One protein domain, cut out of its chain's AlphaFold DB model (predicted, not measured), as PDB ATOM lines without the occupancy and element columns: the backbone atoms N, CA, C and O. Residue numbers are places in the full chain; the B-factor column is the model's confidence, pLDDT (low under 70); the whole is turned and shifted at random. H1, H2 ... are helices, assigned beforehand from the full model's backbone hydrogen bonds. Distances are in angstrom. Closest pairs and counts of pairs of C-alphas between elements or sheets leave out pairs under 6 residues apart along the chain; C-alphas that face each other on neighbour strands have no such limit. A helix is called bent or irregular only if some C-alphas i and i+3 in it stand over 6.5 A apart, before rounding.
ATOM      1  N   ASP A   6      -1.584 -33.035  -5.563       67.69
ATOM      2  CA  ASP A   6      -2.802 -32.650  -4.876       67.69
ATOM      3  C   ASP A   6      -4.027 -33.470  -5.298       67.69
ATOM      4  O   ASP A   6      -4.930 -33.627  -4.486       67.69
ATOM      5  N   ASP A   7      -4.050 -34.088  -6.482       71.25
ATOM      6  CA  ASP A   7      -5.165 -34.945  -6.916       71.25
ATOM      7  C   ASP A   7      -5.119 -36.335  -6.270       71.25
ATOM      8  O   ASP A   7      -6.147 -36.994  -6.075       71.25
ATOM      9  N   ILE A   8      -3.917 -36.791  -5.906       78.69
ATOM     10  CA  ILE A   8      -3.678 -38.139  -5.374       78.69
ATOM     11  C   ILE A   8      -4.429 -38.345  -4.056       78.69
ATOM     12  O   ILE A   8      -5.013 -39.407  -3.847       78.69
ATOM     13  N   GLN A   9      -4.453 -37.339  -3.179       83.62
ATOM     14  CA  GLN A   9      -5.151 -37.423  -1.891       83.62
ATOM     15  C   GLN A   9      -6.670 -37.543  -2.061       83.62
ATOM     16  O   GLN A   9      -7.290 -38.365  -1.388       83.62
ATOM     17  N   TYR A  10      -7.272 -36.808  -3.000       82.06
ATOM     18  CA  TYR A  10      -8.711 -36.889  -3.256       82.06
ATOM     19  C   TYR A  10      -9.090 -38.208  -3.931       82.06
ATOM     20  O   TYR A  10     -10.114 -38.811  -3.597       82.06
ATOM     21  N   LEU A  11      -8.238 -38.715  -4.827       81.62
ATOM     22  CA  LEU A  11      -8.420 -40.036  -5.419       81.62
ATOM     23  C   LEU A  11      -8.290 -41.147  -4.364       81.62
ATOM     24  O   LEU A  11      -9.118 -42.050  -4.311       81.62
ATOM     25  N   ALA A  12      -7.290 -41.073  -3.484       85.62
ATOM     26  CA  ALA A  12      -7.116 -42.038  -2.400       85.62
ATOM     27  C   ALA A  12      -8.285 -41.999  -1.403       85.62
ATOM     28  O   ALA A  12      -8.757 -43.045  -0.961       85.62
ATOM     29  N   LEU A  13      -8.782 -40.804  -1.076       87.19
ATOM     30  CA  LEU A  13      -9.921 -40.618  -0.183       87.19
ATOM     31  C   LEU A  13     -11.213 -41.177  -0.790       87.19
ATOM     32  O   LEU A  13     -11.925 -41.918  -0.119       87.19
ATOM     33  N   SER A  14     -11.484 -40.875  -2.059       87.88
ATOM     34  CA  SER A  14     -12.658 -41.396  -2.774       87.88
ATOM     35  C   SER A  14     -12.607 -42.915  -2.944       87.88
ATOM     36  O   SER A  14     -13.616 -43.578  -2.723       87.88
ATOM     37  N   LEU A  15     -11.430 -43.492  -3.213       85.25
ATOM     38  CA  LEU A  15     -11.227 -44.946  -3.202       85.25
ATOM     39  C   LEU A  15     -11.488 -45.558  -1.823       85.25
ATOM     40  O   LEU A  15     -12.124 -46.603  -1.726       85.25
ATOM     41  N   LYS A  16     -11.005 -44.913  -0.755       88.19
ATOM     42  CA  LYS A  16     -11.182 -45.395   0.620       88.19
ATOM     43  C   LYS A  16     -12.639 -45.321   1.079       88.19
ATOM     44  O   LYS A  16     -13.087 -46.207   1.798       88.19
ATOM     45  N   LEU A  17     -13.354 -44.266   0.696       86.38
ATOM     46  CA  LEU A  17     -14.752 -44.040   1.066       86.38
ATOM     47  C   LEU A  17     -15.746 -44.690   0.091       86.38
ATOM     48  O   LEU A  17     -16.931 -44.761   0.399       86.38
ATOM     49  N   GLY A  18     -15.288 -45.144  -1.080       85.69
ATOM     50  CA  GLY A  18     -16.153 -45.644  -2.149       85.69
ATOM     51  C   GLY A  18     -17.059 -44.565  -2.753       85.69
ATOM     52  O   GLY A  18     -18.099 -44.885  -3.327       85.69
ATOM     53  N   THR A  19     -16.709 -43.287  -2.602       87.00
ATOM     54  CA  THR A  19     -17.534 -42.161  -3.050       87.00
ATOM     55  C   THR A  19     -17.121 -41.675  -4.436       87.00
ATOM     56  O   THR A  19     -15.952 -41.797  -4.809       87.00
ATOM     57  N   PRO A  20     -18.038 -41.067  -5.208       86.12
ATOM     58  CA  PRO A  20     -17.671 -40.409  -6.453       86.12
ATOM     59  C   PRO A  20     -16.688 -39.262  -6.194       86.12
ATOM     60  O   PRO A  20     -16.845 -38.508  -5.232       86.12
ATOM     61  N   LEU A  21     -15.693 -39.112  -7.063       87.69
ATOM     62  CA  LEU A  21     -14.782 -37.974  -7.042       87.69
ATOM     63  C   LEU A  21     -15.363 -36.857  -7.911       87.69
ATOM     64  O   LEU A  21     -15.672 -37.070  -9.081       87.69
ATOM     65  N   TRP A  22     -15.495 -35.655  -7.360       88.38
ATOM     66  CA  TRP A  22     -15.869 -34.490  -8.154       88.38
ATOM     67  C   TRP A  22     -14.626 -33.892  -8.814       88.38
ATOM     68  O   TRP A  22     -13.717 -33.428  -8.133       88.38
ATOM     69  N   SER A  23     -14.572 -33.934 -10.146       84.25
ATOM     70  CA  SER A  23     -13.523 -33.280 -10.927       84.25
ATOM     71  C   SER A  23     -14.001 -32.997 -12.351       84.25
ATOM     72  O   SER A  23     -14.706 -33.797 -12.969       84.25
ATOM     73  N   ASN A  24     -13.602 -31.844 -12.889       82.06
ATOM     74  CA  ASN A  24     -13.828 -31.496 -14.295       82.06
ATOM     75  C   ASN A  24     -12.687 -31.970 -15.207       82.06
ATOM     76  O   ASN A  24     -12.745 -31.740 -16.415       82.06
ATOM     77  N   ASP A  25     -11.652 -32.607 -14.654       79.19
ATOM     78  CA  ASP A  25     -10.529 -33.072 -15.453       79.19
ATOM     79  C   ASP A  25     -10.898 -34.350 -16.220       79.19
ATOM     80  O   ASP A  25     -11.156 -35.422 -15.661       79.19
ATOM     81  N   ASN A  26     -10.902 -34.237 -17.545       72.62
ATOM     82  CA  ASN A  26     -11.224 -35.342 -18.441       72.62
ATOM     83  C   ASN A  26     -10.171 -36.458 -18.402       72.62
ATOM     84  O   ASN A  26     -10.477 -37.592 -18.767       72.62
ATOM     85  N   ARG A  27      -8.944 -36.172 -17.944       75.69
ATOM     86  CA  ARG A  27      -7.889 -37.187 -17.795       75.69
ATOM     87  C   ARG A  27      -8.202 -38.144 -16.655       75.69
ATOM     88  O   ARG A  27      -7.983 -39.346 -16.783       75.69
ATOM     89  N   LEU A  28      -8.778 -37.625 -15.572       71.62
ATOM     90  CA  LEU A  28      -9.236 -38.433 -14.450       71.62
ATOM     91  C   LEU A  28     -10.431 -39.304 -14.876       71.62
ATOM     92  O   LEU A  28     -10.491 -40.464 -14.487       71.62
ATOM     93  N   LYS A  29     -11.336 -38.820 -15.741       68.06
ATOM     94  CA  LYS A  29     -12.490 -39.608 -16.233       68.06
ATOM     95  C   LYS A  29     -12.115 -40.889 -16.994       68.06
ATOM     96  O   LYS A  29     -12.967 -41.754 -17.163       68.06
ATOM     97  N   GLN A  30     -10.866 -41.030 -17.444       70.06
ATOM     98  CA  GLN A  30     -10.402 -42.236 -18.137       70.06
ATOM     99  C   GLN A  30     -10.125 -43.413 -17.191       70.06
ATOM    100  O   GLN A  30     -10.085 -44.554 -17.649       70.06
ATOM    101  N   GLN A  31      -9.939 -43.175 -15.885       72.75
ATOM    102  CA  GLN A  31      -9.797 -44.275 -14.930       72.75
ATOM    103  C   GLN A  31     -11.173 -44.787 -14.474       72.75
ATOM    104  O   GLN A  31     -12.071 -44.011 -14.166       72.75
ATOM    105  N   LEU A  32     -11.330 -46.115 -14.434       71.50
ATOM    106  CA  LEU A  32     -12.587 -46.805 -14.101       71.50
ATOM    107  C   LEU A  32     -12.715 -47.185 -12.615       71.50
ATOM    108  O   LEU A  32     -13.693 -47.812 -12.220       71.50
ATOM    109  N   ARG A  33     -11.715 -46.866 -11.787       78.56
ATOM    110  CA  ARG A  33     -11.668 -47.281 -10.376       78.56
ATOM    111  C   ARG A  33     -12.561 -46.423  -9.483       78.56
ATOM    112  O   ARG A  33     -13.072 -46.927  -8.490       78.56
ATOM    113  N   VAL A  34     -12.749 -45.152  -9.830       81.00
ATOM    114  CA  VAL A  34     -13.618 -44.215  -9.107       81.00
ATOM    115  C   VAL A  34     -14.522 -43.506 -10.098       81.00
ATOM    116  O   VAL A  34     -14.038 -42.954 -11.087       81.00
ATOM    117  N   LYS A  35     -15.827 -43.468  -9.807       85.06
ATOM    118  CA  LYS A  35     -16.792 -42.681 -10.579       85.06
ATOM    119  C   LYS A  35     -16.444 -41.202 -10.456       85.06
ATOM    120  O   LYS A  35     -16.455 -40.666  -9.351       85.06
ATOM    121  N   ILE A  36     -16.171 -40.546 -11.576       86.00
ATOM    122  CA  ILE A  36     -15.907 -39.108 -11.587       86.00
ATOM    123  C   ILE A  36     -17.130 -38.363 -12.075       86.00
ATOM    124  O   ILE A  36     -17.632 -38.630 -13.165       86.00
ATOM    125  N   VAL A  37     -17.580 -37.418 -11.259       88.69
ATOM    126  CA  VAL A  37     -18.683 -36.516 -11.578       88.69
ATOM    127  C   VAL A  37     -18.118 -35.145 -11.917       88.69
ATOM    128  O   VAL A  37     -17.269 -34.610 -11.208       88.69
ATOM    129  N   SER A  38     -18.570 -34.576 -13.027       89.50
ATOM    130  CA  SER A  38     -18.287 -33.186 -13.374       89.50
ATOM    131  C   SER A  38     -19.205 -32.235 -12.615       89.50
ATOM    132  O   SER A  38     -20.208 -32.637 -12.033       89.50
ATOM    133  N   THR A  39     -18.898 -30.942 -12.666       89.25
ATOM    134  CA  THR A  39     -19.744 -29.901 -12.059       89.25
ATOM    135  C   THR A  39     -21.159 -29.910 -12.633       89.25
ATOM    136  O   THR A  39     -22.113 -29.732 -11.886       89.25
ATOM    137  N   LYS A  40     -21.312 -30.173 -13.938       89.25
ATOM    138  CA  LYS A  40     -22.633 -30.270 -14.577       89.25
ATOM    139  C   LYS A  40     -23.438 -31.443 -14.019       89.25
ATOM    140  O   LYS A  40     -24.564 -31.247 -13.585       89.25
ATOM    141  N   GLU A  41     -22.820 -32.621 -13.957       87.50
ATOM    142  CA  GLU A  41     -23.443 -33.830 -13.400       87.50
ATOM    143  C   GLU A  41     -23.771 -33.656 -11.909       87.50
ATOM    144  O   GLU A  41     -24.829 -34.075 -11.456       87.50
ATOM    145  N   LEU A  42     -22.898 -32.993 -11.143       88.94
ATOM    146  CA  LEU A  42     -23.138 -32.709  -9.729       88.94
ATOM    147  C   LEU A  42     -24.350 -31.786  -9.530       88.94
ATOM    148  O   LEU A  42     -25.163 -32.032  -8.646       88.94
ATOM    149  N   ILE A  43     -24.491 -30.754 -10.363       91.69
ATOM    150  CA  ILE A  43     -25.651 -29.853 -10.332       91.69
ATOM    151  C   ILE A  43     -26.938 -30.594 -10.716       91.69
ATOM    152  O   ILE A  43     -27.982 -30.322 -10.134       91.69
ATOM    153  N   GLU A  44     -26.880 -31.528 -11.666       90.81
ATOM    154  CA  GLU A  44     -28.030 -32.370 -12.023       90.81
ATOM    155  C   GLU A  44     -28.434 -33.326 -10.893       90.81
ATOM    156  O   GLU A  44     -29.622 -33.555 -10.711       90.81
ATOM    157  N   ILE A  45     -27.478 -33.843 -10.113       86.25
ATOM    158  CA  ILE A  45     -27.751 -34.699  -8.943       86.25
ATOM    159  C   ILE A  45     -28.354 -33.902  -7.775       86.25
ATOM    160  O   ILE A  45     -29.131 -34.452  -7.000       86.25
ATOM    161  N   LEU A  46     -27.960 -32.636  -7.610       85.75
ATOM    162  CA  LEU A  46     -28.419 -31.766  -6.518       85.75
ATOM    163  C   LEU A  46     -29.739 -31.034  -6.818       85.75
ATOM    164  O   LEU A  46     -30.248 -30.342  -5.936       85.75
ATOM    165  N   LYS A  47     -30.250 -31.140  -8.046       75.81
ATOM    166  CA  LYS A  47     -31.558 -30.614  -8.450       75.81
ATOM    167  C   LYS A  47     -32.691 -31.524  -7.994       75.81
ATOM    168  O   LYS A  47     -33.742 -30.953  -7.634       75.81
TER     169      LYS A  47
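AT A GLANCE: This is residues 6 to 47 of the 47 residues of the protein "PINc domain-containing protein" of Candidatus Bathyarchaeota archaeon (UniProt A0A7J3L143). Look for the longer helix, H1, near one end of the model and the shorter H2 at the other end, with a large loop, residues 18 to 38, filling the space between them. A short parallel pairing of residues 21 to 22 with 36 to 37 draws this loop together. The printed part has 42 residues, 20 of them in two named helices, H1 then H2, and no named strand; the class is all helix. It is compact, with a radius of gyration of the C-alphas of 10.1 A and spans of 28 by 21 by 19 A.

HOW THE PARTS SIT: H1, residues 6 to 17, and H2, residues 39 to 46, are apart. In H2 every O i to N i+4 pair is within hydrogen-bond range; in H1, 7 of 8 are.

IN THESE COORDINATES: Find C-alpha 6 at (-2.802, -32.650, -4.876); from there H1 runs 17.5 A to C-alpha 17. H1 is neither bent nor irregular, but only just: C-alphas 6 and 9 are 6.1 A apart. H2 runs 10.5 A from C-alpha 39 to C-alpha 46 at (-28.419, -31.766, -6.518).

THE WHOLE: The C-alphas farthest apart, those of Asp 6 and Lys 47, stand 29.0 A apart. The printed part has no cut, and its link of 21 residues is long. Look for pLDDT under 70 at residues 6 and 29.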